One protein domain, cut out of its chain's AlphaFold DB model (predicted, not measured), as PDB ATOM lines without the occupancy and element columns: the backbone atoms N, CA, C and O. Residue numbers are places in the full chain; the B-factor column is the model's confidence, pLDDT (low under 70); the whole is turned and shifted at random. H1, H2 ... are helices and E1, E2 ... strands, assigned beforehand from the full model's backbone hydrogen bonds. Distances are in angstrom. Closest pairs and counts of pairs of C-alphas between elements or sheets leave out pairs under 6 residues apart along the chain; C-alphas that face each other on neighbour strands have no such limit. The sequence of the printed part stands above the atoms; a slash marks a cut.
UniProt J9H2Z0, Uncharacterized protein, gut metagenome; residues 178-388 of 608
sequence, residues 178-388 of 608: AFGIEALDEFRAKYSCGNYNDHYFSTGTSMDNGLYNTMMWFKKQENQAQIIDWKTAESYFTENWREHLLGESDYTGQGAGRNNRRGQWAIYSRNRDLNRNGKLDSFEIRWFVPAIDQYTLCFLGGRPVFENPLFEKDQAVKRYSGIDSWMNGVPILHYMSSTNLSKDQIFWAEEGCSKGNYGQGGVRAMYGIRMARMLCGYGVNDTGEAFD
ATOM      1  N   ALA A 178     177.938 154.829 161.995       97.56
ATOM      2  CA  ALA A 178     178.656 153.889 162.842       97.56
ATOM      3  C   ALA A 178     177.714 152.760 163.271       97.56
ATOM      4  O   ALA A 178     176.528 152.755 162.945       97.56
ATOM      5  N   PHE A 179     178.227 151.801 164.032       98.06
ATOM      6  CA  PHE A 179     177.386 150.888 164.797       98.06
ATOM      7  C   PHE A 179     177.914 150.774 166.224       98.06
ATOM      8  O   PHE A 179     179.096 151.012 166.491       98.06
ATOM      9  N   GLY A 180     177.030 150.419 167.144       96.75
ATOM     10  CA  GLY A 180     177.373 150.080 168.517       96.75
ATOM     11  C   GLY A 180     176.753 148.751 168.917       96.75
ATOM     12  O   GLY A 180     175.838 148.271 168.254       96.75
ATOM     13  N   ILE A 181     177.261 148.154 169.986       95.19
ATOM     14  CA  ILE A 181     176.779 146.890 170.542       95.19
ATOM     15  C   ILE A 181     176.145 147.107 171.910       95.19
ATOM     16  O   ILE A 181     176.442 148.071 172.626       95.19
ATOM     17  N   GLU A 182     175.272 146.180 172.284       91.38
ATOM     18  CA  GLU A 182     174.755 146.099 173.641       91.38
ATOM     19  C   GLU A 182     175.855 145.718 174.632       91.38
ATOM     20  O   GLU A 182     176.835 145.069 174.265       91.38
ATOM     21  N   ALA A 183     175.671 146.076 175.902       87.31
ATOM     22  CA  ALA A 183     176.627 145.788 176.970       87.31
ATOM     23  C   ALA A 183     176.721 144.292 177.301       87.31
ATOM     24  O   ALA A 183     177.801 143.768 177.545       87.31
ATOM     25  N   LEU A 184     175.585 143.600 177.303       84.38
ATOM     26  CA  LEU A 184     175.476 142.199 177.680       84.38
ATOM     27  C   LEU A 184     174.426 141.534 176.796       84.38
ATOM     28  O   LEU A 184     173.397 142.134 176.509       84.38
ATOM     29  N   ASP A 185     174.684 140.286 176.413       83.50
ATOM     30  CA  ASP A 185     173.661 139.404 175.856       83.50
ATOM     31  C   ASP A 185     172.795 138.893 177.019       83.50
ATOM     32  O   ASP A 185     173.230 138.037 177.796       83.50
ATOM     33  N   GLU A 186     171.586 139.440 177.164       75.69
ATOM     34  CA  GLU A 186     170.640 139.093 178.238       75.69
ATOM     35  C   GLU A 186     170.222 137.612 178.206       75.69
ATOM     36  O   GLU A 186     169.865 137.040 179.228       75.69
ATOM     37  N   PHE A 187     170.264 136.942 177.053       77.06
ATOM     38  CA  PHE A 187     169.838 135.541 176.947       77.06
ATOM     39  C   PHE A 187     171.013 134.570 176.889       77.06
ATOM     40  O   PHE A 187     170.830 133.363 177.112       77.06
ATOM     41  N   ARG A 188     172.216 135.100 176.656       75.62
ATOM     42  CA  ARG A 188     173.478 134.376 176.545       75.62
ATOM     43  C   ARG A 188     173.302 133.181 175.615       75.62
ATOM     44  O   ARG A 188     172.550 133.190 174.647       75.62
ATOM     45  N   ALA A 189     173.914 132.060 175.960       65.88
ATOM     46  CA  ALA A 189     173.839 130.859 175.158       65.88
ATOM     47  C   ALA A 189     172.569 130.003 175.354       65.88
ATOM     48  O   ALA A 189     172.613 128.771 175.361       65.88
ATOM     49  N   LYS A 190     171.404 130.648 175.488       75.38
ATOM     50  CA  LYS A 190     170.087 129.989 175.544       75.38
ATOM     51  C   LYS A 190     169.258 130.162 174.265       75.38
ATOM     52  O   LYS A 190     168.043 129.953 174.286       75.38
ATOM     53  N   TYR A 191     169.893 130.498 173.150       81.25
ATOM     54  CA  TYR A 191     169.258 130.425 171.837       81.25
ATOM     55  C   TYR A 191     169.088 128.971 171.400       81.25
ATOM     56  O   TYR A 191     169.839 128.094 171.832       81.25
ATOM     57  N   SER A 192     168.104 128.686 170.548       81.69
ATOM     58  CA  SER A 192     167.935 127.372 169.921       81.69
ATOM     59  C   SER A 192     169.283 126.886 169.356       81.69
ATOM     60  O   SER A 192     170.164 127.681 169.042       81.69
ATOM     61  N   CYS A 193     169.485 125.576 169.285       78.06
ATOM     62  CA  CYS A 193     170.716 124.993 168.737       78.06
ATOM     63  C   CYS A 193     170.450 123.712 167.931       78.06
ATOM     64  O   CYS A 193     171.373 122.976 167.568       78.06
ATOM     65  N   GLY A 194     169.173 123.392 167.697       73.19
ATOM     66  CA  GLY A 194     168.750 122.122 167.109       73.19
ATOM     67  C   GLY A 194     168.964 122.048 165.600       73.19
ATOM     68  O   GLY A 194     169.359 120.998 165.096       73.19
ATOM     69  N   ASN A 195     168.751 123.154 164.885       78.38
ATOM     70  CA  ASN A 195     168.742 123.185 163.427       78.38
ATOM     71  C   ASN A 195     169.454 124.431 162.908       78.38
ATOM     72  O   ASN A 195     168.982 125.535 163.134       78.38
ATOM     73  N   TYR A 196     170.530 124.228 162.140       77.06
ATOM     74  CA  TYR A 196     171.278 125.283 161.449       77.06
ATOM     75  C   TYR A 196     170.352 126.349 160.841       77.06
ATOM     76  O   TYR A 196     170.514 127.524 161.128       77.06
ATOM     77  N   ASN A 197     169.317 125.948 160.097       78.44
ATOM     78  CA  ASN A 197     168.448 126.880 159.370       78.44
ATOM     79  C   ASN A 197     167.610 127.810 160.265       78.44
ATOM     80  O   ASN A 197     167.164 128.844 159.785       78.44
ATOM     81  N   ASP A 198     167.405 127.470 161.539       74.12
ATOM     82  CA  ASP A 198     166.701 128.332 162.498       74.12
ATOM     83  C   ASP A 198     167.604 129.459 163.041       74.12
ATOM     84  O   ASP A 198     167.144 130.351 163.758       74.12
ATOM     85  N   HIS A 199     168.899 129.426 162.727       72.69
ATOM     86  CA  HIS A 199     169.891 130.377 163.234       72.69
ATOM     87  C   HIS A 199     170.270 131.461 162.235       72.69
ATOM     88  O   HIS A 199     170.768 132.499 162.658       72.69
ATOM     89  N   TYR A 200     169.995 131.262 160.944       68.69
ATOM     90  CA  TYR A 200     170.427 132.182 159.898       68.69
ATOM     91  C   TYR A 200     169.285 133.022 159.350       68.69
ATOM     92  O   TYR A 200     168.202 132.531 159.036       68.69
ATOM     93  N   PHE A 201     169.594 134.292 159.117       72.31
ATOM     94  CA  PHE A 201     168.770 135.201 158.342       72.31
ATOM     95  C   PHE A 201     168.830 134.714 156.895       72.31
ATOM     96  O   PHE A 201     169.814 134.950 156.205       72.31
ATOM     97  N   SER A 202     167.818 133.930 156.493       62.41
ATOM     98  CA  SER A 202     167.794 132.936 155.392       62.41
ATOM     99  C   SER A 202     168.223 133.356 153.966       62.41
ATOM    100  O   SER A 202     167.971 132.614 153.014       62.41
ATOM    101  N   THR A 203     168.859 134.510 153.795       73.81
ATOM    102  CA  THR A 203     169.444 135.043 152.557       73.81
ATOM    103  C   THR A 203     170.598 136.028 152.788       73.81
ATOM    104  O   THR A 203     171.264 136.368 151.818       73.81
ATOM    105  N   GLY A 204     170.830 136.526 154.007       84.00
ATOM    106  CA  GLY A 204     171.771 137.617 154.262       84.00
ATOM    107  C   GLY A 204     173.223 137.177 154.113       84.00
ATOM    108  O   GLY A 204     173.752 136.510 154.995       84.00
ATOM    109  N   THR A 205     173.876 137.522 153.005       92.81
ATOM    110  CA  THR A 205     175.287 137.175 152.748       92.81
ATOM    111  C   THR A 205     176.255 138.310 153.055       92.81
ATOM    112  O   THR A 205     177.459 138.117 152.903       92.81
ATOM    113  N   SER A 206     175.757 139.481 153.464       94.44
ATOM    114  CA  SER A 206     176.624 140.615 153.766       94.44
ATOM    115  C   SER A 206     177.530 140.268 154.943       94.44
ATOM    116  O   SER A 206     177.073 139.753 155.973       94.44
ATOM    117  N   MET A 207     178.822 140.520 154.773       93.81
ATOM    118  CA  MET A 207     179.828 140.263 155.802       93.81
ATOM    119  C   MET A 207     179.873 141.395 156.828       93.81
ATOM    120  O   MET A 207     180.238 141.153 157.975       93.81
ATOM    121  N   ASP A 208     179.451 142.602 156.443       95.06
ATOM    122  CA  ASP A 208     179.624 143.815 157.233       95.06
ATOM    123  C   ASP A 208     178.323 144.592 157.502       95.06
ATOM    124  O   ASP A 208     178.338 145.416 158.407       95.06
ATOM    125  N   ASN A 209     177.193 144.313 156.842       96.75
ATOM    126  CA  ASN A 209     175.917 144.988 157.120       96.75
ATOM    127  C   ASN A 209     174.861 144.038 157.724       96.75
ATOM    128  O   ASN A 209     174.048 143.425 157.024       96.75
ATOM    129  N   GLY A 210     174.862 143.911 159.056       96.25
ATOM    130  CA  GLY A 210     173.928 143.048 159.788       96.25
ATOM    131  C   GLY A 210     172.473 143.521 159.758       96.25
ATOM    132  O   GLY A 210     171.560 142.690 159.717       96.25
ATOM    133  N   LEU A 211     172.230 144.837 159.703       96.81
ATOM    134  CA  LEU A 211     170.872 145.372 159.587       96.81
ATOM    135  C   LEU A 211     170.281 145.037 158.217       96.81
ATOM    136  O   LEU A 211     169.148 144.571 158.140       96.81
ATOM    137  N   TYR A 212     171.067 145.159 157.144       96.88
ATOM    138  CA  TYR A 212     170.654 144.720 155.811       96.88
ATOM    139  C   TYR A 212     170.318 143.222 155.774       96.88
ATOM    140  O   TYR A 212     169.243 142.848 155.304       96.88
ATOM    141  N   ASN A 213     171.178 142.362 156.334       95.69
ATOM    142  CA  ASN A 213     170.895 140.925 156.454       95.69
ATOM    143  C   ASN A 213     169.587 140.658 157.224       95.69
ATOM    144  O   ASN A 213     168.781 139.812 156.824       95.69
ATOM    145  N   THR A 214     169.357 141.409 158.304       94.81
ATOM    146  CA  THR A 214     168.124 141.348 159.100       94.81
ATOM    147  C   THR A 214     166.904 141.750 158.277       94.81
ATOM    148  O   THR A 214     165.911 141.023 158.248       94.81
ATOM    149  N   MET A 215     166.994 142.851 157.532       95.44
ATOM    150  CA  MET A 215     165.901 143.350 156.701       95.44
ATOM    151  C   MET A 215     165.610 142.459 155.499       95.44
ATOM    152  O   MET A 215     164.450 142.293 155.123       95.44
ATOM    153  N   MET A 216     166.626 141.805 154.935       93.56
ATOM    154  CA  MET A 216     166.428 140.780 153.913       93.56
ATOM    155  C   MET A 216     165.587 139.612 154.419       93.56
ATOM    156  O   MET A 216     164.706 139.133 153.705       93.56
ATOM    157  N   TRP A 217     165.847 139.146 155.643       92.38
ATOM    158  CA  TRP A 217     165.002 138.138 156.272       92.38
ATOM    159  C   TRP A 217     163.602 138.693 156.533       92.38
ATOM    160  O   TRP A 217     162.641 138.078 156.082       92.38
ATOM    161  N   PHE A 218     163.482 139.863 157.164       93.31
ATOM    162  CA  PHE A 218     162.194 140.473 157.502       93.31
ATOM    163  C   PHE A 218     161.291 140.601 156.268       93.31
ATOM    164  O   PHE A 218     160.209 140.026 156.234       93.31
ATOM    165  N   LYS A 219     161.774 141.227 155.188       91.88
ATOM    166  CA  LYS A 219     161.005 141.405 153.943       91.88
ATOM    167  C   LYS A 219     160.662 140.088 153.251       91.88
ATOM    168  O   LYS A 219     159.587 139.943 152.678       91.88
ATOM    169  N   LYS A 220     161.547 139.090 153.320       90.00
ATOM    170  CA  LYS A 220     161.261 137.748 152.789       90.00
ATOM    171  C   LYS A 220     160.180 137.025 153.604       90.00
ATOM    172  O   LYS A 220     159.436 136.220 153.038       90.00
ATOM    173  N   GLN A 221     160.112 137.284 154.909       88.88
ATOM    174  CA  GLN A 221     159.187 136.639 155.841       88.88
ATOM    175  C   GLN A 221     157.904 137.436 156.114       88.88
ATOM    176  O   GLN A 221     157.001 136.879 156.726       88.88
ATOM    177  N   GLU A 222     157.777 138.674 155.629       79.81
ATOM    178  CA  GLU A 222     156.640 139.587 155.869       79.81
ATOM    179  C   GLU A 222     155.265 138.968 155.565       79.81
ATOM    180  O   GLU A 222     154.275 139.276 156.220       79.81
ATOM    181  N   ASN A 223     155.213 138.019 154.625       76.56
ATOM    182  CA  ASN A 223     153.997 137.289 154.248       76.56
ATOM    183  C   ASN A 223     154.002 135.809 154.680       76.56
ATOM    184  O   ASN A 223     153.259 134.992 154.137       76.56
ATOM    185  N   GLN A 224     154.873 135.431 155.617       78.69
ATOM    186  CA  GLN A 224     155.047 134.061 156.098       78.69
ATOM    187  C   GLN A 224     154.835 133.987 157.612       78.69
ATOM    188  O   GLN A 224     155.056 134.947 158.340       78.69
ATOM    189  N   ALA A 225     154.501 132.798 158.115       77.19
ATOM    190  CA  ALA A 225     154.308 132.548 159.548       77.19
ATOM    191  C   ALA A 225     155.605 132.624 160.393       77.19
ATOM    192  O   ALA A 225     155.613 132.199 161.546       77.19
ATOM    193  N   GLN A 226     156.723 133.082 159.815       84.88
ATOM    194  CA  GLN A 226     158.003 133.204 160.517       84.88
ATOM    195  C   GLN A 226     158.156 134.531 161.258       84.88
ATOM    196  O   GLN A 226     158.929 134.575 162.213       84.88
ATOM    197  N   ILE A 227     157.445 135.588 160.850       89.44
ATOM    198  CA  ILE A 227     157.300 136.782 161.686       89.44
ATOM    199  C   ILE A 227     156.201 136.487 162.695       89.44
ATOM    200  O   ILE A 227     155.084 136.128 162.322       89.44
ATOM    201  N   ILE A 228     156.550 136.594 163.972       90.12
ATOM    202  CA  ILE A 228     155.630 136.351 165.079       90.12
ATOM    203  C   ILE A 228     155.117 137.684 165.627       90.12
ATOM    204  O   ILE A 228     155.788 138.712 165.521       90.12
ATOM    205  N   ASP A 229     153.918 137.664 166.198       89.12
ATOM    206  CA  ASP A 229     153.400 138.818 166.927       89.12
ATOM    207  C   ASP A 229     154.182 139.043 168.233       89.12
ATOM    208  O   ASP A 229     154.861 138.149 168.760       89.12
ATOM    209  N   TRP A 230     154.101 140.266 168.754       86.56
ATOM    210  CA  TRP A 230     154.821 140.657 169.966       86.56
ATOM    211  C   TRP A 230     154.376 139.860 171.198       86.56
ATOM    212  O   TRP A 230     155.210 139.524 172.037       86.56
ATOM    213  N   LYS A 231     153.105 139.449 171.259       84.75
ATOM    214  CA  LYS A 231     152.557 138.573 172.309       84.75
ATOM    215  C   LYS A 231     153.219 137.192 172.329       84.75
ATOM    216  O   LYS A 231     153.556 136.655 173.384       84.75
ATOM    217  N   THR A 232     153.438 136.601 171.160       88.12
ATOM    218  CA  THR A 232     154.155 135.331 171.027       88.12
ATOM    219  C   THR A 232     155.617 135.517 171.414       88.12
ATOM    220  O   THR A 232     156.146 134.703 172.174       88.12
ATOM    221  N   ALA A 233     156.259 136.598 170.960       88.06
ATOM    222  CA  ALA A 233     157.639 136.904 171.323       88.06
ATOM    223  C   ALA A 233     157.821 137.077 172.842       88.06
ATOM    224  O   ALA A 233     158.746 136.499 173.413       88.06
ATOM    225  N   GLU A 234     156.912 137.779 173.521       81.25
ATOM    226  CA  GLU A 234     156.920 137.945 174.981       81.25
ATOM    227  C   GLU A 234     156.958 136.588 175.702       81.25
ATOM    228  O   GLU A 234     157.761 136.380 176.612       81.25
ATOM    229  N   SER A 235     156.175 135.610 175.232       82.81
ATOM    230  CA  SER A 235     156.175 134.255 175.802       82.81
ATOM    231  C   SER A 235     157.507 133.503 175.622       82.81
ATOM    232  O   SER A 235     157.782 132.532 176.334       82.81
ATOM    233  N   TYR A 236     158.342 133.927 174.669       84.75
ATOM    234  CA  TYR A 236     159.623 133.297 174.341       84.75
ATOM    235  C   TYR A 236     160.801 133.948 175.078       84.75
ATOM    236  O   TYR A 236     161.769 133.256 175.406       84.75
ATOM    237  N   PHE A 237     160.711 135.248 175.369       82.31
ATOM    238  CA  PHE A 237     161.778 136.079 175.939       82.31
ATOM    239  C   PHE A 237     161.431 136.584 177.354       82.31
ATOM    240  O   PHE A 237     161.470 137.780 177.628       82.31
ATOM    241  N   THR A 238     161.099 135.664 178.267       76.19
ATOM    242  CA  THR A 238     160.693 135.981 179.652       76.19
ATOM    243  C   THR A 238     161.865 136.160 180.631       76.19
ATOM    244  O   THR A 238     162.962 135.641 180.411       76.19
ATOM    245  N   GLU A 239     161.605 136.825 181.767       69.25
ATOM    246  CA  GLU A 239     162.579 137.078 182.852       69.25
ATOM    247  C   GLU A 239     163.220 135.808 183.425       69.25
ATOM    248  O   GLU A 239     164.415 135.788 183.712       69.25
ATOM    249  N   ASN A 240     162.477 134.696 183.484       67.56
ATOM    250  CA  ASN A 240     163.003 133.389 183.910       67.56
ATOM    251  C   ASN A 240     164.229 132.939 183.096       67.56
ATOM    252  O   ASN A 240     164.980 132.052 183.509       67.56
ATOM    253  N   TRP A 241     164.425 133.518 181.911       67.94
ATOM    254  CA  TRP A 241     165.541 133.205 181.040       67.94
ATOM    255  C   TRP A 241     166.664 134.237 181.051       67.94
ATOM    256  O   TRP A 241     167.748 133.857 180.590       67.94
ATOM    257  N   ARG A 242     166.427 135.451 181.573       67.75
ATOM    258  CA  ARG A 242     167.299 136.628 181.429       67.75
ATOM    259  C   ARG A 242     168.523 136.643 182.343       67.75
ATOM    260  O   ARG A 242     169.536 137.199 181.952       67.75
ATOM    261  N   GLU A 243     168.534 135.983 183.501       58.25
ATOM    262  CA  GLU A 243     169.712 136.090 184.384       58.25
ATOM    263  C   GLU A 243     170.001 134.817 185.187       58.25
ATOM    264  O   GLU A 243     169.187 134.337 185.966       58.25
ATOM    265  N   HIS A 244     171.198 134.264 184.984       54.75
ATOM    266  CA  HIS A 244     171.911 133.411 185.944       54.75
ATOM    267  C   HIS A 244     173.383 133.324 185.508       54.75
ATOM    268  O   HIS A 244     173.688 133.397 184.311       54.75
ATOM    269  N   LEU A 245     174.289 133.159 186.477       61.12
ATOM    270  CA  LEU A 245     175.636 132.653 186.215       61.12
ATOM    271  C   LEU A 245     175.498 131.311 185.493       61.12
ATOM    272  O   LEU A 245     174.823 130.411 185.987       61.12
ATOM    273  N   LEU A 246     176.109 131.209 184.319       65.56
ATOM    274  CA  LEU A 246     175.999 130.027 183.477       65.56
ATOM    275  C   LEU A 246     176.841 128.889 184.055       65.56
ATOM    276  O   LEU A 246     178.034 129.059 184.310       65.56
ATOM    277  N   GLY A 247     176.231 127.723 184.231       67.31
ATOM    278  CA  GLY A 247     176.884 126.480 184.619       67.31
ATOM    279  C   GLY A 247     176.836 125.434 183.508       67.31
ATOM    280  O   GLY A 247     176.112 125.553 182.524       67.31
ATOM    281  N   GLU A 248     177.593 124.347 183.665       72.31
ATOM    282  CA  GLU A 248     177.648 123.251 182.682       72.31
ATOM    283  C   GLU A 248     176.266 122.621 182.387       72.31
ATOM    284  O   GLU A 248     176.021 122.143 181.269       72.31
ATOM    285  N   SER A 249     175.354 122.655 183.368       71.94
ATOM    286  CA  SER A 249     173.982 122.141 183.289       71.94
ATOM    287  C   SER A 249     173.067 122.943 182.364       71.94
ATOM    288  O   SER A 249     172.103 122.383 181.845       71.94
ATOM    289  N   ASP A 250     173.377 124.210 182.087       69.12
ATOM    290  CA  ASP A 250     172.541 125.080 181.242       69.12
ATOM    291  C   ASP A 250     172.690 124.766 179.739       69.12
ATOM    292  O   ASP A 250     171.994 125.311 178.877       69.12
ATOM    293  N   TYR A 251     173.572 123.809 179.420       70.69
ATOM    294  CA  TYR A 251     174.054 123.502 178.075       70.69
ATOM    295  C   TYR A 251     173.753 122.082 177.598       70.69
ATOM    296  O   TYR A 251     174.498 121.502 176.805       70.69
ATOM    297  N   THR A 252     172.658 121.481 178.054       67.25
ATOM    298  CA  THR A 252     172.215 120.144 177.604       67.25
ATOM    299  C   THR A 252     171.651 120.136 176.176       67.25
ATOM    300  O   THR A 252     171.439 119.072 175.599       67.25
ATOM    301  N   GLY A 253     171.431 121.312 175.575       60.47
ATOM    302  CA  GLY A 253     170.949 121.462 174.199       60.47
ATOM    303  C   GLY A 253     169.450 121.194 174.004       60.47
ATOM    304  O   GLY A 253     168.984 121.248 172.867       60.47
ATOM    305  N   GLN A 254     168.692 120.929 175.077       58.25
ATOM    306  CA  GLN A 254     167.231 120.769 175.072       58.25
ATOM    307  C   GLN A 254     166.608 121.292 176.382       58.25
ATOM    308  O   GLN A 254     167.218 121.193 177.442       58.25
ATOM    309  N   GLY A 255     165.378 121.819 176.311       61.38
ATOM    310  CA  GLY A 255     164.614 122.320 177.467       61.38
ATOM    311  C   GLY A 255     164.620 123.849 177.625       61.38
ATOM    312  O   GLY A 255     165.265 124.563 176.860       61.38
ATOM    313  N   ALA A 256     163.863 124.362 178.605       61.75
ATOM    314  CA  ALA A 256     163.893 125.768 179.037       61.75
ATOM    315  C   ALA A 256     163.465 126.843 177.993       61.75
ATOM    316  O   ALA A 256     164.095 127.892 177.860       61.75
ATOM    317  N   GLY A 257     162.429 126.587 177.178       69.38
ATOM    318  CA  GLY A 257     161.929 127.559 176.176       69.38
ATOM    319  C   GLY A 257     162.913 127.884 175.037       69.38
ATOM    320  O   GLY A 257     162.632 128.704 174.169       69.38
ATOM    321  N   ARG A 258     164.074 127.220 175.011       77.62
ATOM    322  CA  ARG A 258     165.191 127.444 174.086       77.62
ATOM    323  C   ARG A 258     164.817 127.250 172.616       77.62
ATOM    324  O   ARG A 258     165.256 128.018 171.768       77.62
ATOM    325  N   ASN A 259     163.954 126.277 172.315       79.19
ATOM    326  CA  ASN A 259     163.469 126.003 170.951       79.19
ATOM    327  C   ASN A 259     162.762 127.209 170.313       79.19
ATOM    328  O   ASN A 259     162.733 127.335 169.087       79.19
ATOM    329  N   ASN A 260     162.225 128.099 171.147       83.00
ATOM    330  CA  ASN A 260     161.499 129.281 170.719       83.00
ATOM    331  C   ASN A 260     162.393 130.527 170.612       83.00
ATOM    332  O   ASN A 260     161.926 131.577 170.200       83.00
ATOM    333  N   ARG A 261     163.687 130.434 170.942       83.50
ATOM    334  CA  ARG A 261     164.647 131.546 170.854       83.50
ATOM    335  C   ARG A 261     165.610 131.320 169.700       83.50
ATOM    336  O   ARG A 261     166.785 131.023 169.882       83.50
ATOM    337  N   ARG A 262     165.076 131.350 168.483       85.81
ATOM    338  CA  ARG A 262     165.828 131.163 167.230       85.81
ATOM    339  C   ARG A 262     166.738 132.364 166.955       85.81
ATOM    340  O   ARG A 262     166.433 133.460 167.412       85.81
ATOM    341  N   GLY A 263     167.818 132.176 166.192       84.94
ATOM    342  CA  GLY A 263     168.781 133.259 165.920       84.94
ATOM    343  C   GLY A 263     168.134 134.435 165.186       84.94
ATOM    344  O   GLY A 263     168.261 135.582 165.597       84.94
ATOM    345  N   GLN A 264     167.306 134.132 164.185       86.06
ATOM    346  CA  GLN A 264     166.508 135.123 163.453       86.06
ATOM    347  C   GLN A 264     165.443 135.840 164.306       86.06
ATOM    348  O   GLN A 264     165.028 136.944 163.978       86.06
ATOM    349  N   TRP A 265     165.016 135.237 165.422       89.38
ATOM    350  CA  TRP A 265     164.083 135.849 166.373       89.38
ATOM    351  C   TRP A 265     164.791 136.606 167.499       89.38
ATOM    352  O   TRP A 265     164.123 137.204 168.336       89.38
ATOM    353  N   ALA A 266     166.128 136.642 167.520       89.50
ATOM    354  CA  ALA A 266     166.869 137.446 168.487       89.50
ATOM    355  C   ALA A 266     166.540 138.941 168.379       89.50
ATOM    356  O   ALA A 266     166.658 139.654 169.363       89.50
ATOM    357  N   ILE A 267     166.029 139.412 167.237       89.81
ATOM    358  CA  ILE A 267     165.524 140.783 167.087       89.81
ATOM    359  C   ILE A 267     164.472 141.156 168.148       89.81
ATOM    360  O   ILE A 267     164.412 142.312 168.550       89.81
ATOM    361  N   TYR A 268     163.698 140.196 168.663       89.94
ATOM    362  CA  TYR A 268     162.685 140.446 169.693       89.94
ATOM    363  C   TYR A 268     163.262 140.558 171.114       89.94
ATOM    364  O   TYR A 268     162.550 140.971 172.026       89.94
ATOM    365  N   SER A 269     164.539 140.218 171.345       86.69
ATOM    366  CA  SER A 269     165.135 140.343 172.684       86.69
ATOM    367  C   SER A 269     165.284 141.810 173.101       86.69
ATOM    368  O   SER A 269     165.019 142.158 174.257       86.69
ATOM    369  N   ARG A 270     165.641 142.686 172.151       87.06
ATOM    370  CA  ARG A 270     165.987 144.097 172.401       87.06
ATOM    371  C   ARG A 270     165.060 145.110 171.733       87.06
ATOM    372  O   ARG A 270     164.891 146.193 172.284       87.06
ATOM    373  N   ASN A 271     164.416 144.770 170.615       90.31
ATOM    374  CA  ASN A 271     163.407 145.646 170.009       90.31
ATOM    375  C   ASN A 271     162.066 145.563 170.743       90.31
ATOM    376  O   ASN A 271     161.827 144.626 171.509       90.31
ATOM    377  N   ARG A 272     161.209 146.559 170.506       85.38
ATOM    378  CA  ARG A 272     159.898 146.753 171.137       85.38
ATOM    379  C   ARG A 272     158.900 147.219 170.056       85.38
ATOM    380  O   ARG A 272     159.319 147.885 169.119       85.38
ATOM    381  N   ASP A 273     157.629 146.866 170.187       83.06
ATOM    382  CA  ASP A 273     156.465 147.267 169.366       83.06
ATOM    383  C   ASP A 273     156.081 148.748 169.541       83.06
ATOM    384  O   ASP A 273     155.062 149.097 170.140       83.06
ATOM    385  N   LEU A 274     156.947 149.650 169.106       79.44
ATOM    386  CA  LEU A 274     156.865 151.080 169.377       79.44
ATOM    387  C   LEU A 274     155.496 151.716 169.094       79.44
ATOM    388  O   LEU A 274     155.119 152.614 169.842       79.44
ATOM    389  N   ASN A 275     154.748 151.258 168.081       76.44
ATOM    390  CA  ASN A 275     153.425 151.815 167.757       76.44
ATOM    391  C   ASN A 275     152.235 151.054 168.368       76.44
ATOM    392  O   ASN A 275     151.092 151.507 168.232       76.44
ATOM    393  N   ARG A 276     152.489 149.932 169.050       75.69
ATOM    394  CA  ARG A 276     151.506 149.129 169.785       75.69
ATOM    395  C   ARG A 276     150.442 148.498 168.909       75.69
ATOM    396  O   ARG A 276     149.283 148.385 169.326       75.69
ATOM    397  N   ASN A 277     150.810 148.030 167.728       75.81
ATOM    398  CA  ASN A 277     149.880 147.348 166.831       75.81
ATOM    399  C   ASN A 277     149.946 145.809 166.914       75.81
ATOM    400  O   ASN A 277     149.112 145.129 166.306       75.81
ATOM    401  N   GLY A 278     150.896 145.261 167.678       80.44
ATOM    402  CA  GLY A 278     151.049 143.832 167.959       80.44
ATOM    403  C   GLY A 278     151.886 143.093 166.941       80.44
ATOM    404  O   GLY A 278     152.106 141.891 167.082       80.44
ATOM    405  N   LYS A 279     152.368 143.794 165.924       88.12
ATOM    406  CA  LYS A 279     153.145 143.253 164.821       88.12
ATOM    407  C   LYS A 279     154.515 143.896 164.832       88.12
ATOM    408  O   LYS A 279     154.663 145.049 165.198       88.12
ATOM    409  N   LEU A 280     155.511 143.127 164.413       91.50
ATOM    410  CA  LEU A 280     156.827 143.683 164.163       91.50
ATOM    411  C   LEU A 280     156.781 144.517 162.882       91.50
ATOM    412  O   LEU A 280     156.571 143.961 161.801       91.50
ATOM    413  N   ASP A 281     157.044 145.810 163.009       93.00
ATOM    414  CA  ASP A 281     157.204 146.718 161.877       93.00
ATOM    415  C   ASP A 281     158.683 147.050 161.612       93.00
ATOM    416  O   ASP A 281     159.551 146.938 162.478       93.00
ATOM    417  N   SER A 282     158.995 147.493 160.392       95.69
ATOM    418  CA  SER A 282     160.364 147.819 159.960       95.69
ATOM    419  C   SER A 282     161.040 148.883 160.840       95.69
ATOM    420  O   SER A 282     162.212 148.728 161.186       95.69
ATOM    421  N   PHE A 283     160.314 149.930 161.248       93.50
ATOM    422  CA  PHE A 283     160.840 151.025 162.083       93.50
ATOM    423  C   PHE A 283     161.142 150.603 163.535       93.50
ATOM    424  O   PHE A 283     161.852 151.295 164.269       93.50
ATOM    425  N   GLU A 284     160.628 149.445 163.953       93.44
ATOM    426  CA  GLU A 284     160.860 148.861 165.276       93.44
ATOM    427  C   GLU A 284     162.158 148.053 165.325       93.44
ATOM    428  O   GLU A 284     162.701 147.815 166.404       93.44
ATOM    429  N   ILE A 285     162.701 147.665 164.166       95.50
ATOM    430  CA  ILE A 285     163.974 146.950 164.050       95.50
ATOM    431  C   ILE A 285     165.118 147.964 164.184       95.50
ATOM    432  O   ILE A 285     165.654 148.472 163.198       95.50
ATOM    433  N   ARG A 286     165.476 148.268 165.433       95.19
ATOM    434  CA  ARG A 286     166.573 149.171 165.826       95.19
ATOM    435  C   ARG A 286     167.841 148.400 166.188       95.19
ATOM    436  O   ARG A 286     168.946 148.766 165.797       95.19
ATOM    437  N   TRP A 287     167.662 147.300 166.913       95.81
ATOM    438  CA  TRP A 287     168.689 146.331 167.262       95.81
ATOM    439  C   TRP A 287     168.648 145.145 166.302       95.81
ATOM    440  O   TRP A 287     167.598 144.555 166.055       95.81
ATOM    441  N   PHE A 288     169.797 144.746 165.786       95.50
ATOM    442  CA  PHE A 288     169.936 143.662 164.825       95.50
ATOM    443  C   PHE A 288     171.061 142.713 165.233       95.50
ATOM    444  O   PHE A 288     171.926 143.046 166.045       95.50
ATOM    445  N   VAL A 289     171.054 141.511 164.659       94.44
ATOM    446  CA  VAL A 289     172.157 140.564 164.837       94.44
ATOM    447  C   VAL A 289     173.319 141.020 163.949       94.44
ATOM    448  O   VAL A 289     173.118 141.139 162.740       94.44
ATOM    449  N   PRO A 290     174.519 141.279 164.494       95.62
ATOM    450  CA  PRO A 290     175.646 141.756 163.699       95.62
ATOM    451  C   PRO A 290     176.041 140.787 162.587       95.62
ATOM    452  O   PRO A 290     175.981 139.564 162.752       95.62
ATOM    453  N   ALA A 291     176.523 141.333 161.474       95.56
ATOM    454  CA  ALA A 291     177.245 140.551 160.484       95.56
ATOM    455  C   ALA A 291     178.606 140.097 161.044       95.56
ATOM    456  O   ALA A 291     179.136 140.673 161.997       95.56
ATOM    457  N   ILE A 292     179.179 139.040 160.473       94.88
ATOM    458  CA  ILE A 292     180.375 138.392 161.031       94.88
ATOM    459  C   ILE A 292     181.593 139.329 161.140       94.88
ATOM    460  O   ILE A 292     182.348 139.261 162.115       94.88
ATOM    461  N   ASP A 293     181.777 140.244 160.185       95.94
ATOM    462  CA  ASP A 293     182.877 141.203 160.234       95.94
ATOM    463  C   ASP A 293     182.579 142.331 161.222       95.94
ATOM    464  O   ASP A 293     183.516 142.845 161.813       95.94
ATOM    465  N   GLN A 294     181.319 142.643 161.544       97.06
ATOM    466  CA  GLN A 294     181.009 143.590 162.627       97.06
ATOM    467  C   GLN A 294     181.465 143.065 164.001       97.06
ATOM    468  O   GLN A 294     181.978 143.843 164.809       97.06
ATOM    469  N   TYR A 295     181.389 141.753 164.259       96.81
ATOM    470  CA  TYR A 295     182.019 141.166 165.454       96.81
ATOM    471  C   TYR A 295     183.548 141.206 165.390       96.81
ATOM    472  O   TYR A 295     184.200 141.541 166.380       96.81
ATOM    473  N   THR A 296     184.127 140.936 164.216       96.25
ATOM    474  CA  THR A 296     185.582 141.052 164.003       96.25
ATOM    475  C   THR A 296     186.063 142.483 164.257       96.25
ATOM    476  O   THR A 296     187.085 142.686 164.908       96.25
ATOM    477  N   LEU A 297     185.289 143.487 163.837       96.88
ATOM    478  CA  LEU A 297     185.528 144.891 164.144       96.88
ATOM    479  C   LEU A 297     185.471 145.141 165.657       96.88
ATOM    480  O   LEU A 297     186.396 145.739 166.191       96.88
ATOM    481  N   CYS A 298     184.477 144.624 166.386       96.50
ATOM    482  CA  CYS A 298     184.429 144.762 167.850       96.50
ATOM    483  C   CYS A 298     185.688 144.210 168.549       96.50
ATOM    484  O   CYS A 298     186.173 144.812 169.510       96.50
ATOM    485  N   PHE A 299     186.276 143.120 168.042       95.69
ATOM    486  CA  PHE A 299     187.564 142.622 168.539       95.69
ATOM    487  C   PHE A 299     188.716 143.623 168.342       95.69
ATOM    488  O   PHE A 299     189.583 143.733 169.213       95.69
ATOM    489  N   LEU A 300     188.711 144.402 167.252       95.75
ATOM    490  CA  LEU A 300     189.721 145.437 167.013       95.75
ATOM    491  C   LEU A 300     189.723 146.525 168.095       95.75
ATOM    492  O   LEU A 300     190.793 147.019 168.456       95.75
ATOM    493  N   GLY A 301     188.547 146.880 168.624       93.31
ATOM    494  CA  GLY A 301     188.431 147.780 169.774       93.31
ATOM    495  C   GLY A 301     188.879 147.093 171.065       93.31
ATOM    496  O   GLY A 301     189.815 147.548 171.724       93.31
ATOM    497  N   GLY A 302     188.260 145.953 171.390       90.50
ATOM    498  CA  GLY A 302     188.532 145.161 172.597       90.50
ATOM    499  C   GLY A 302     188.368 145.932 173.917       90.50
ATOM    500  O   GLY A 302     187.742 146.989 173.966       90.50
ATOM    501  N   ARG A 303     188.958 145.406 175.001       89.50
ATOM    502  CA  ARG A 303     188.893 145.978 176.367       89.50
ATOM    503  C   ARG A 303     189.225 147.471 176.509       89.50
ATOM    504  O   ARG A 303     188.649 148.089 177.395       89.50
ATOM    505  N   PRO A 304     190.130 148.065 175.710       87.75
ATOM    506  CA  PRO A 304     190.393 149.499 175.814       87.75
ATOM    507  C   PRO A 304     189.191 150.380 175.488       87.75
ATOM    508  O   PRO A 304     189.078 151.464 176.042       87.75
ATOM    509  N   VAL A 305     188.307 149.919 174.599       91.44
ATOM    510  CA  VAL A 305     187.146 150.700 174.150       91.44
ATOM    511  C   VAL A 305     185.840 150.188 174.754       91.44
ATOM    512  O   VAL A 305     184.942 150.968 175.058       91.44
ATOM    513  N   PHE A 306     185.723 148.873 174.939       91.88
ATOM    514  CA  PHE A 306     184.524 148.238 175.472       91.88
ATOM    515  C   PHE A 306     184.684 147.938 176.964       91.88
ATOM    516  O   PHE A 306     185.565 147.168 177.345       91.88
ATOM    517  N   GLU A 307     183.775 148.458 177.800       89.25
ATOM    518  CA  GLU A 307     183.657 148.028 179.209       89.25
ATOM    519  C   GLU A 307     183.325 146.530 179.284       89.25
ATOM    520  O   GLU A 307     183.840 145.830 180.149       89.25
ATOM    521  N   ASN A 308     182.520 146.043 178.329       88.56
ATOM    522  CA  ASN A 308     182.118 144.646 178.191       88.56
ATOM    523  C   ASN A 308     182.491 144.154 176.784       88.56
ATOM    524  O   ASN A 308     181.646 144.173 175.878       88.56
ATOM    525  N   PRO A 309     183.764 143.776 176.550       91.12
ATOM    526  CA  PRO A 309     184.191 143.248 175.256       91.12
ATOM    527  C   PRO A 309     183.426 141.962 174.913       91.12
ATOM    528  O   PRO A 309     182.759 141.367 175.757       91.12
ATOM    529  N   LEU A 310     183.556 141.489 173.672       91.94
ATOM    530  CA  LEU A 310     182.938 140.219 173.274       91.94
ATOM    531  C   LEU A 310     183.434 139.038 174.123       91.94
ATOM    532  O   LEU A 310     182.656 138.135 174.395       91.94
ATOM    533  N   PHE A 311     184.701 139.032 174.556       91.38
ATOM    534  CA  PHE A 311     185.233 137.965 175.403       91.38
ATOM    535  C   PHE A 311     185.425 138.382 176.864       91.38
ATOM    536  O   PHE A 311     186.325 139.149 177.221       91.38
ATOM    537  N   GLU A 312     184.610 137.792 177.734       87.19
ATOM    538  CA  GLU A 312     184.695 137.931 179.186       87.19
ATOM    539  C   GLU A 312     184.816 136.535 179.809       87.19
ATOM    540  O   GLU A 312     183.890 135.725 179.771       87.19
ATOM    541  N   LYS A 313     186.003 136.218 180.342       86.31
ATOM    542  CA  LYS A 313     186.359 134.868 180.818       86.31
ATOM    543  C   LYS A 313     185.456 134.361 181.949       86.31
ATOM    544  O   LYS A 313     185.282 133.156 182.086       86.31
ATOM    545  N   ASP A 314     184.915 135.267 182.752       83.44
ATOM    546  CA  ASP A 314     183.939 135.029 183.820       83.44
ATOM    547  C   ASP A 314     182.514 134.781 183.296       83.44
ATOM    548  O   ASP A 314     181.700 134.180 183.993       83.44
ATOM    549  N   GLN A 315     182.226 135.202 182.063       80.75
ATOM    550  CA  GLN A 315     180.968 134.927 181.362       80.75
ATOM    551  C   GLN A 315     181.049 133.678 180.472       80.75
ATOM    552  O   GLN A 315     180.023 133.166 180.020       80.75
ATOM    553  N   ALA A 316     182.263 133.187 180.222       86.50
ATOM    554  CA  ALA A 316     182.533 132.011 179.418       86.50
ATOM    555  C   ALA A 316     182.336 130.708 180.205       86.50
ATOM    556  O   ALA A 316     182.473 130.652 181.427       86.50
ATOM    557  N   VAL A 317     182.063 129.622 179.485       85.00
ATOM    558  CA  VAL A 317     181.716 128.335 180.099       85.00
ATOM    559  C   VAL A 317     182.756 127.293 179.748       85.00
ATOM    560  O   VAL A 317     183.151 127.152 178.594       85.00
ATOM    561  N   LYS A 318     183.177 126.523 180.751       88.06
ATOM    562  CA  LYS A 318     184.093 125.398 180.567       88.06
ATOM    563  C   LYS A 318     183.328 124.089 180.555       88.06
ATOM    564  O   LYS A 318     182.447 123.871 181.383       88.06
ATOM    565  N   ARG A 319     183.714 123.202 179.641       86.75
ATOM    566  CA  ARG A 319     183.212 121.831 179.569       86.75
ATOM    567  C   ARG A 319     184.346 120.831 179.479       86.75
ATOM    568  O   ARG A 319     185.430 121.147 178.996       86.75
ATOM    569  N   TYR A 320     184.064 119.622 179.950       88.00
ATOM    570  CA  TYR A 320     184.999 118.492 179.925       88.00
ATOM    571  C   TYR A 320     184.374 117.224 179.329       88.00
ATOM    572  O   TYR A 320     185.040 116.197 179.219       88.00
ATOM    573  N   SER A 321     183.089 117.275 178.965       86.75
ATOM    574  CA  SER A 321     182.339 116.151 178.409       86.75
ATOM    575  C   SER A 321     181.340 116.625 177.348       86.75
ATOM    576  O   SER A 321     180.926 117.786 177.342       86.75
ATOM    577  N   GLY A 322     180.975 115.734 176.418       85.38
ATOM    578  CA  GLY A 322     180.024 116.040 175.340       85.38
ATOM    579  C   GLY A 322     180.520 117.066 174.310       85.38
ATOM    580  O   GLY A 322     179.710 117.585 173.546       85.38
ATOM    581  N   ILE A 323     181.823 117.353 174.303       88.75
ATOM    582  CA  ILE A 323     182.519 118.264 173.386       88.75
ATOM    583  C   ILE A 323     183.782 117.586 172.845       88.75
ATOM    584  O   ILE A 323     184.233 116.576 173.393       88.75
ATOM    585  N   ASP A 324     184.358 118.135 171.778       90.56
ATOM    586  CA  ASP A 324     185.614 117.620 171.235       90.56
ATOM    587  C   ASP A 324     186.773 117.815 172.227       90.56
ATOM    588  O   ASP A 324     186.867 118.832 172.916       90.56
ATOM    589  N   SER A 325     187.717 116.869 172.263       89.38
ATOM    590  CA  SER A 325     188.809 116.848 173.253       89.38
ATOM    591  C   SER A 325     189.693 118.100 173.243       89.38
ATOM    592  O   SER A 325     190.171 118.533 174.292       89.38
ATOM    593  N   TRP A 326     189.894 118.714 172.078       87.25
ATOM    594  CA  TRP A 326     190.684 119.936 171.918       87.25
ATOM    595  C   TRP A 326     189.991 121.188 172.489       87.25
ATOM    596  O   TRP A 326     190.653 122.213 172.644       87.25
ATOM    597  N   MET A 327     188.705 121.091 172.855       89.25
ATOM    598  CA  MET A 327     187.933 122.118 173.564       89.25
ATOM    599  C   MET A 327     187.817 121.865 175.079       89.25
ATOM    600  O   MET A 327     187.287 122.707 175.805       89.25
ATOM    601  N   ASN A 328     188.328 120.739 175.592       90.94
ATOM    602  CA  ASN A 328     188.249 120.421 177.019       90.94
ATOM    603  C   ASN A 328     188.914 121.504 177.883       90.94
ATOM    604  O   ASN A 328     190.106 121.788 177.744       90.94
ATOM    605  N   GLY A 329     188.138 122.083 178.802       89.38
ATOM    606  CA  GLY A 329     188.577 123.121 179.735       89.38
ATOM    607  C   GLY A 329     188.720 124.530 179.143       89.38
ATOM    608  O   GLY A 329     189.075 125.450 179.887       89.38
ATOM    609  N   VAL A 330     188.423 124.719 177.852       91.31
ATOM    610  CA  VAL A 330     188.417 126.040 177.204       91.31
ATOM    611  C   VAL A 330     187.263 126.880 177.769       91.31
ATOM    612  O   VAL A 330     186.152 126.362 177.891       91.31
ATOM    613  N   PRO A 331     187.487 128.154 178.142       90.88
ATOM    614  CA  PRO A 331     186.410 129.088 178.463       90.88
ATOM    615  C   PRO A 331     185.693 129.511 177.169       90.88
ATOM    616  O   PRO A 331     186.081 130.489 176.543       90.88
ATOM    617  N   ILE A 332     184.670 128.764 176.755       89.38
ATOM    618  CA  ILE A 332     183.997 128.931 175.459       89.38
ATOM    619  C   ILE A 332     183.012 130.104 175.505       89.38
ATOM    620  O   ILE A 332     182.164 130.163 176.404       89.38
ATOM    621  N   LEU A 333     183.093 130.998 174.511       89.62
ATOM    622  CA  LEU A 333     182.110 132.056 174.284       89.62
ATOM    623  C   LEU A 333     181.991 132.368 172.786       89.62
ATOM    624  O   LEU A 333     182.801 133.085 172.201       89.62
ATOM    625  N   HIS A 334     180.966 131.798 172.154       91.44
ATOM    626  CA  HIS A 334     180.748 131.885 170.708       91.44
ATOM    627  C   HIS A 334     179.529 132.745 170.391       91.44
ATOM    628  O   HIS A 334     178.522 132.660 171.094       91.44
ATOM    629  N   TYR A 335     179.585 133.500 169.297       91.94
ATOM    630  CA  TYR A 335     178.484 134.344 168.840       91.94
ATOM    631  C   TYR A 335     177.989 133.945 167.452       91.94
ATOM    632  O   TYR A 335     178.771 133.782 166.512       91.94
ATOM    633  N   MET A 336     176.668 133.819 167.316       91.00
ATOM    634  CA  MET A 336     176.020 133.724 166.007       91.00
ATOM    635  C   MET A 336     175.971 135.104 165.356       91.00
ATOM    636  O   MET A 336     175.646 136.098 166.012       91.00
ATOM    637  N   SER A 337     176.265 135.146 164.058       92.50
ATOM    638  CA  SER A 337     176.132 136.337 163.220       92.50
ATOM    639  C   SER A 337     174.925 136.234 162.289       92.50
ATOM    640  O   SER A 337     174.361 135.156 162.090       92.50
ATOM    641  N   SER A 338     174.536 137.354 161.682       93.31
ATOM    642  CA  SER A 338     173.476 137.373 160.674       93.31
ATOM    643  C   SER A 338     173.913 136.805 159.320       93.31
ATOM    644  O   SER A 338     173.076 136.587 158.448       93.31
ATOM    645  N   THR A 339     175.220 136.630 159.117       93.12
ATOM    646  CA  THR A 339     175.822 136.284 157.829       93.12
ATOM    647  C   THR A 339     175.636 134.798 157.522       93.12
ATOM    648  O   THR A 339     176.087 133.927 158.260       93.12
ATOM    649  N   ASN A 340     175.012 134.498 156.388       89.94
ATOM    650  CA  ASN A 340     174.715 133.154 155.897       89.94
ATOM    651  C   ASN A 340     175.399 132.883 154.547       89.94
ATOM    652  O   ASN A 340     174.754 132.517 153.566       89.94
ATOM    653  N   LEU A 341     176.712 133.107 154.489       88.69
ATOM    654  CA  LEU A 341     177.525 132.784 153.312       88.69
ATOM    655  C   LEU A 341     177.918 131.296 153.285       88.69
ATOM    656  O   LEU A 341     177.939 130.653 152.236       88.69
ATOM    657  N   SER A 342     178.214 130.747 154.458       87.06
ATOM    658  CA  SER A 342     178.714 129.389 154.680       87.06
ATOM    659  C   SER A 342     178.534 129.023 156.156       87.06
ATOM    660  O   SER A 342     178.056 129.826 156.956       87.06
ATOM    661  N   LYS A 343     178.889 127.794 156.549       86.38
ATOM    662  CA  LYS A 343     178.713 127.354 157.942       86.38
ATOM    663  C   LYS A 343     179.709 127.985 158.912       86.38
ATOM    664  O   LYS A 343     179.438 127.956 160.107       86.38
ATOM    665  N   ASP A 344     180.820 128.537 158.433       86.06
ATOM    666  CA  ASP A 344     181.932 129.085 159.222       86.06
ATOM    667  C   ASP A 344     181.722 130.527 159.711       86.06
ATOM    668  O   ASP A 344     182.678 131.262 159.916       86.06
ATOM    669  N   GLN A 345     180.468 130.932 159.924       90.94
ATOM    670  CA  GLN A 345     180.090 132.295 160.323       90.94
ATOM    671  C   GLN A 345     179.726 132.401 161.813       90.94
ATOM    672  O   GLN A 345     178.887 133.217 162.209       90.94
ATOM    673  N   ILE A 346     180.335 131.546 162.642       92.06
ATOM    674  CA  ILE A 346     180.265 131.621 164.105       92.06
ATOM    675  C   ILE A 346     181.542 132.277 164.615       92.06
ATOM    676  O   ILE A 346     182.635 131.769 164.373       92.06
ATOM    677  N   PHE A 347     181.401 133.389 165.329       94.50
ATOM    678  CA  PHE A 347     182.523 134.128 165.893       94.50
ATOM    679  C   PHE A 347     182.969 133.495 167.211       94.50
ATOM    680  O   PHE A 347     182.141 133.283 168.097       94.50
ATOM    681  N   TRP A 348     184.253 133.175 167.351       93.69
ATOM    682  CA  TRP A 348     184.806 132.544 168.554       93.69
ATOM    683  C   TRP A 348     185.564 133.594 169.355       93.69
ATOM    684  O   TRP A 348     186.724 133.901 169.065       93.69
ATOM    685  N   ALA A 349     184.887 134.194 170.333       92.69
ATOM    686  CA  ALA A 349     185.426 135.338 171.054       92.69
ATOM    687  C   ALA A 349     186.609 134.942 171.949       92.69
ATOM    688  O   ALA A 349     187.548 135.718 172.097       92.69
ATOM    689  N   GLU A 350     186.626 133.717 172.481       91.81
ATOM    690  CA  GLU A 350     187.742 133.199 173.284       91.81
ATOM    691  C   GLU A 350     189.030 132.973 172.487       91.81
ATOM    692  O   GLU A 350     190.104 132.784 173.062       91.81
ATOM    693  N   GLU A 351     188.922 132.964 171.160       89.31
ATOM    694  CA  GLU A 351     190.042 132.933 170.227       89.31
ATOM    695  C   GLU A 351     190.367 134.340 169.683       89.31
ATOM    696  O   GLU A 351     191.118 134.492 168.724       89.31
ATOM    697  N   GLY A 352     189.798 135.398 170.259       88.44
ATOM    698  CA  GLY A 352     189.954 136.770 169.786       88.44
ATOM    699  C   GLY A 352     189.079 137.072 168.569       88.44
ATOM    700  O   GLY A 352     188.142 137.858 168.678       88.44
ATOM    701  N   CYS A 353     189.368 136.462 167.414       91.31
ATOM    702  CA  CYS A 353     188.645 136.731 166.162       91.31
ATOM    703  C   CYS A 353     188.547 135.548 165.189       91.31
ATOM    704  O   CYS A 353     188.368 135.753 163.984       91.31
ATOM    705  N   SER A 354     188.678 134.313 165.679       92.69
ATOM    706  CA  SER A 354     188.442 133.136 164.838       92.69
ATOM    707  C   SER A 354     186.995 133.041 164.383       92.69
ATOM    708  O   SER A 354     186.060 133.456 165.076       92.69
ATOM    709  N   LYS A 355     186.821 132.410 163.223       92.31
ATOM    710  CA  LYS A 355     185.518 132.083 162.653       92.31
ATOM    711  C   LYS A 355     185.439 130.577 162.430       92.31
ATOM    712  O   LYS A 355     186.330 129.990 161.816       92.31
ATOM    713  N   GLY A 356     184.399 129.945 162.961       90.00
ATOM    714  CA  GLY A 356     184.271 128.491 162.957       90.00
ATOM    715  C   GLY A 356     182.923 127.998 162.467       90.00
ATOM    716  O   GLY A 356     181.940 128.739 162.409       90.00
ATOM    717  N   ASN A 357     182.882 126.714 162.107       91.00
ATOM    718  CA  ASN A 357     181.680 126.081 161.584       91.00
ATOM    719  C   ASN A 357     180.596 125.950 162.657       91.00
ATOM    720  O   ASN A 357     180.865 125.568 163.796       91.00
ATOM    721  N   TYR A 358     179.343 126.146 162.258       89.12
ATOM    722  CA  TYR A 358     178.194 125.793 163.080       89.12
ATOM    723  C   TYR A 358     178.275 124.329 163.540       89.12
ATOM    724  O   TYR A 358     178.368 123.402 162.732       89.12
ATOM    725  N   GLY A 359     178.198 124.122 164.852       87.56
ATOM    726  CA  GLY A 359     178.289 122.827 165.521       87.56
ATOM    727  C   GLY A 359     179.708 122.302 165.752       87.56
ATOM    728  O   GLY A 359     179.845 121.265 166.402       87.56
ATOM    729  N   GLN A 360     180.749 122.984 165.268       89.69
ATOM    730  CA  GLN A 360     182.140 122.570 165.476       89.69
ATOM    731  C   GLN A 360     182.487 122.520 166.967       89.69
ATOM    732  O   GLN A 360     181.977 123.318 167.750       89.69
ATOM    733  N   GLY A 361     183.312 121.553 167.381       87.62
ATOM    734  CA  GLY A 361     183.671 121.369 168.789       87.62
ATOM    735  C   GLY A 361     182.567 120.745 169.651       87.62
ATOM    736  O   GLY A 361     182.794 120.497 170.831       87.62
ATOM    737  N   GLY A 362     181.362 120.516 169.110       87.94
ATOM    738  CA  GLY A 362     180.206 120.053 169.887       87.94
ATOM    739  C   GLY A 362     179.558 121.139 170.758       87.94
ATOM    740  O   GLY A 362     178.725 120.833 171.608       87.94
ATOM    741  N   VAL A 363     179.887 122.418 170.543       86.31
ATOM    742  CA  VAL A 363     179.541 123.519 171.464       86.31
ATOM    743  C   VAL A 363     178.334 124.356 171.029       86.31
ATOM    744  O   VAL A 363     178.113 125.434 171.557       86.31
ATOM    745  N   ARG A 364     177.488 123.872 170.107       85.50
ATOM    746  CA  ARG A 364     176.297 124.611 169.611       85.50
ATOM    747  C   ARG A 364     175.343 125.110 170.697       85.50
ATOM    748  O   ARG A 364     174.631 126.087 170.503       85.50
ATOM    749  N   ALA A 365     175.310 124.428 171.841       82.12
ATOM    750  CA  ALA A 365     174.511 124.865 172.976       82.12
ATOM    751  C   ALA A 365     175.071 126.150 173.622       82.12
ATOM    752  O   ALA A 365     174.371 126.778 174.400       82.12
ATOM    753  N   MET A 366     176.299 126.554 173.302       82.75
ATOM    754  CA  MET A 366     177.051 127.653 173.915       82.75
ATOM    755  C   MET A 366     177.053 128.929 173.054       82.75
ATOM    756  O   MET A 366     177.808 129.855 173.324       82.75
ATOM    757  N   TYR A 367     176.204 128.988 172.025       86.62
ATOM    758  CA  TYR A 367     176.108 130.127 171.111       86.62
ATOM    759  C   TYR A 367     175.231 131.242 171.682       86.62
ATOM    760  O   TYR A 367     174.029 131.033 171.864       86.62
ATOM    761  N   GLY A 368     175.825 132.407 171.935       88.75
ATOM    762  CA  GLY A 368     175.134 133.656 172.256       88.75
ATOM    763  C   GLY A 368     174.932 134.557 171.036       88.75
ATOM    764  O   GLY A 368     175.325 134.218 169.914       88.75
ATOM    765  N   ILE A 369     174.336 135.725 171.263       90.44
ATOM    766  CA  ILE A 369     174.158 136.805 170.286       90.44
ATOM    767  C   ILE A 369     174.351 138.136 171.013       90.44
ATOM    768  O   ILE A 369     173.601 138.436 171.929       90.44
ATOM    769  N   ARG A 370     175.321 138.954 170.586       91.69
ATOM    770  CA  ARG A 370     175.462 140.340 171.062       91.69
ATOM    771  C   ARG A 370     174.899 141.275 170.004       91.69
ATOM    772  O   ARG A 370     175.519 141.473 168.966       91.69
ATOM    773  N   MET A 371     173.712 141.808 170.251       94.19
ATOM    774  CA  MET A 371     172.986 142.678 169.332       94.19
ATOM    775  C   MET A 371     173.755 143.979 169.066       94.19
ATOM    776  O   MET A 371     174.422 144.520 169.952       94.19
ATOM    777  N   ALA A 372     173.618 144.502 167.848       96.62
ATOM    778  CA  ALA A 372     174.117 145.815 167.453       96.62
ATOM    779  C   ALA A 372     172.988 146.754 167.036       96.62
ATOM    780  O   ALA A 372     171.885 146.318 166.724       96.62
ATOM    781  N   ARG A 373     173.296 148.045 167.006       96.06
ATOM    782  CA  ARG A 373     172.437 149.116 166.514       96.06
ATOM    783  C   ARG A 373     173.242 150.054 165.617       96.06
ATOM    784  O   ARG A 373     174.415 150.312 165.896       96.06
ATOM    785  N   MET A 374     172.619 150.557 164.551       97.31
ATOM    786  CA  MET A 374     173.225 151.569 163.689       97.31
ATOM    787  C   MET A 374     173.192 152.917 164.404       97.31
ATOM    788  O   MET A 374     172.245 153.237 165.109       97.31
ATOM    789  N   LEU A 375     174.245 153.701 164.234       96.75
ATOM    790  CA  LEU A 375     174.431 154.987 164.887       96.75
ATOM    791  C   LEU A 375     174.613 156.039 163.797       96.75
ATOM    792  O   LEU A 375     175.599 156.000 163.060       96.75
ATOM    793  N   CYS A 376     173.656 156.951 163.672       94.31
ATOM    794  CA  CYS A 376     173.663 157.983 162.639       94.31
ATOM    795  C   CYS A 376     173.493 159.376 163.248       94.31
ATOM    796  O   CYS A 376     173.127 159.524 164.415       94.31
ATOM    797  N   GLY A 377     173.819 160.406 162.466       89.50
ATOM    798  CA  GLY A 377     173.503 161.782 162.843       89.50
ATOM    799  C   GLY A 377     171.992 162.017 162.921       89.50
ATOM    800  O   GLY A 377     171.208 161.288 162.306       89.50
ATOM    801  N   TYR A 378     171.594 163.052 163.655       88.12
ATOM    802  CA  TYR A 378     170.195 163.437 163.813       88.12
ATOM    803  C   TYR A 378     169.460 163.540 162.464       88.12
ATOM    804  O   TYR A 378     169.966 164.113 161.493       88.12
ATOM    805  N   GLY A 379     168.227 163.026 162.419       86.62
ATOM    806  CA  GLY A 379     167.348 163.092 161.247       86.62
ATOM    807  C   GLY A 379     167.611 162.020 160.185       86.62
ATOM    808  O   GLY A 379     166.880 161.955 159.196       86.62
ATOM    809  N   VAL A 380     168.618 161.164 160.375       92.19
ATOM    810  CA  VAL A 380     168.800 159.948 159.578       92.19
ATOM    811  C   VAL A 380     167.977 158.825 160.203       92.19
ATOM    812  O   VAL A 380     168.089 158.567 161.396       92.19
ATOM    813  N   ASN A 381     167.169 158.137 159.394       93.12
ATOM    814  CA  ASN A 381     166.479 156.930 159.838       93.12
ATOM    815  C   ASN A 381     167.502 155.795 159.991       93.12
ATOM    816  O   ASN A 381     168.002 155.296 158.985       93.12
ATOM    817  N   ASP A 382     167.829 155.431 161.229       93.62
ATOM    818  CA  ASP A 382     168.813 154.409 161.610       93.62
ATOM    819  C   ASP A 382     168.186 153.015 161.823       93.62
ATOM    820  O   ASP A 382     168.851 152.096 162.303       93.62
ATOM    821  N   THR A 383     166.911 152.854 161.463       95.88
ATOM    822  CA  THR A 383     166.121 151.638 161.698       95.88
ATOM    823  C   THR A 383     165.917 150.819 160.422       95.88
ATOM    824  O   THR A 383     166.290 151.224 159.316       95.88
ATOM    825  N   GLY A 384     165.268 149.660 160.554       96.88
ATOM    826  CA  GLY A 384     164.843 148.841 159.422       96.88
ATOM    827  C   GLY A 384     163.963 149.573 158.398       96.88
ATOM    828  O   GLY A 384     164.005 149.236 157.215       96.88
ATOM    829  N   GLU A 385     163.230 150.617 158.796       96.81
ATOM    830  CA  GLU A 385     162.392 151.421 157.891       96.81
ATOM    831  C   GLU A 385     163.203 152.098 156.772       96.81
ATOM    832  O   GLU A 385     162.695 152.310 155.667       96.81
ATOM    833  N   ALA A 386     164.505 152.339 156.977       97.19
ATOM    834  CA  ALA A 386     165.394 152.850 155.933       97.19
ATOM    835  C   ALA A 386     165.419 151.968 154.664       97.19
ATOM    836  O   ALA A 386     165.723 152.458 153.573       97.19
ATOM    837  N   PHE A 387     165.062 150.685 154.783       96.75
ATOM    838  CA  PHE A 387     165.044 149.711 153.690       96.75
ATOM    839  C   PHE A 387     163.665 149.532 153.038       96.75
ATOM    840  O   PHE A 387     163.546 148.777 152.073       96.75
ATOM    841  N   ASP A 388     162.620 150.224 153.508       95.75
ATOM    842  CA  ASP A 388     161.256 150.051 152.985       95.75
ATOM    843  C   ASP A 388     161.096 150.553 151.550       95.75
ATOM    844  O   ASP A 388     160.341 149.978 150.766       95.75
TER     845      ASP A 388
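Overview. This is residues 178 to 388 of the 608 residues of an uncharacterized protein of gut metagenome (UniProt J9H2Z0). What is the shape? With little regular structure, a compact body largely of loops holds the small sheet E2-E3-E4 with H5 over it, and a two-stranded sheet, E1-E5; H1 and H6 pack together away from E2-E3-E4. What composes it? The printed part has 211 residues, 59 in six named helices and five strands, class mixed, in order E1 H1 H2 H3 H4 H5 E2 E3 E4 E5 H6. Both sheets are antiparallel; the radius of gyration of the C-alphas is 16.4 A, spans 49 by 37 by 30 A.

Arrangement. What forms the larger sheet? E2 (residues 334 to 336), E3 (346 to 348) and E4 (354 to 356) form a meander, two successive antiparallel hairpins; N 335 to O 347 is 2.8 A and N 348 to O 354 2.9 A, within hydrogen-bond range. H5 (292 to 301) is on it, over E3, at a height over the sheet of 9.9 A; their closest C-alphas, Ile 292 and Phe 347, are 6.8 A apart. What lies beyond? E1 (178 to 181) and E5 (372 to 376) are antiparallel, N 180 to O 373 2.9 A. H1 (210 to 221), with residues 211 to 215 alone, touches H6 (384 to 387); closest C-alphas Met 215 and Gly 384, 6.2 A. H2 (230 to 236) and H4 (267 to 270) are close but not clearly touching; closest C-alphas Ala 233 and Tyr 268, 6.4 A. H3 (248 to 251) touches no helix. Every O i to N i+4 pair is within hydrogen-bond range in H1, H2 and H5.

Along the chain. Where are the anchors? E1 begins at C-alpha 178 (178.656, 153.889, 162.842); H6 ends at C-alpha 387 (165.044, 149.711, 153.690). Which are long? H1 measures 16.6 A, H5 15.1 A.

Size, cuts and confidence. Is it cut? The printed part has no cut; the link H5 to E2 is long, 32 residues. Where is confidence low? Nineteen residues are under 70, among them 239 to 247.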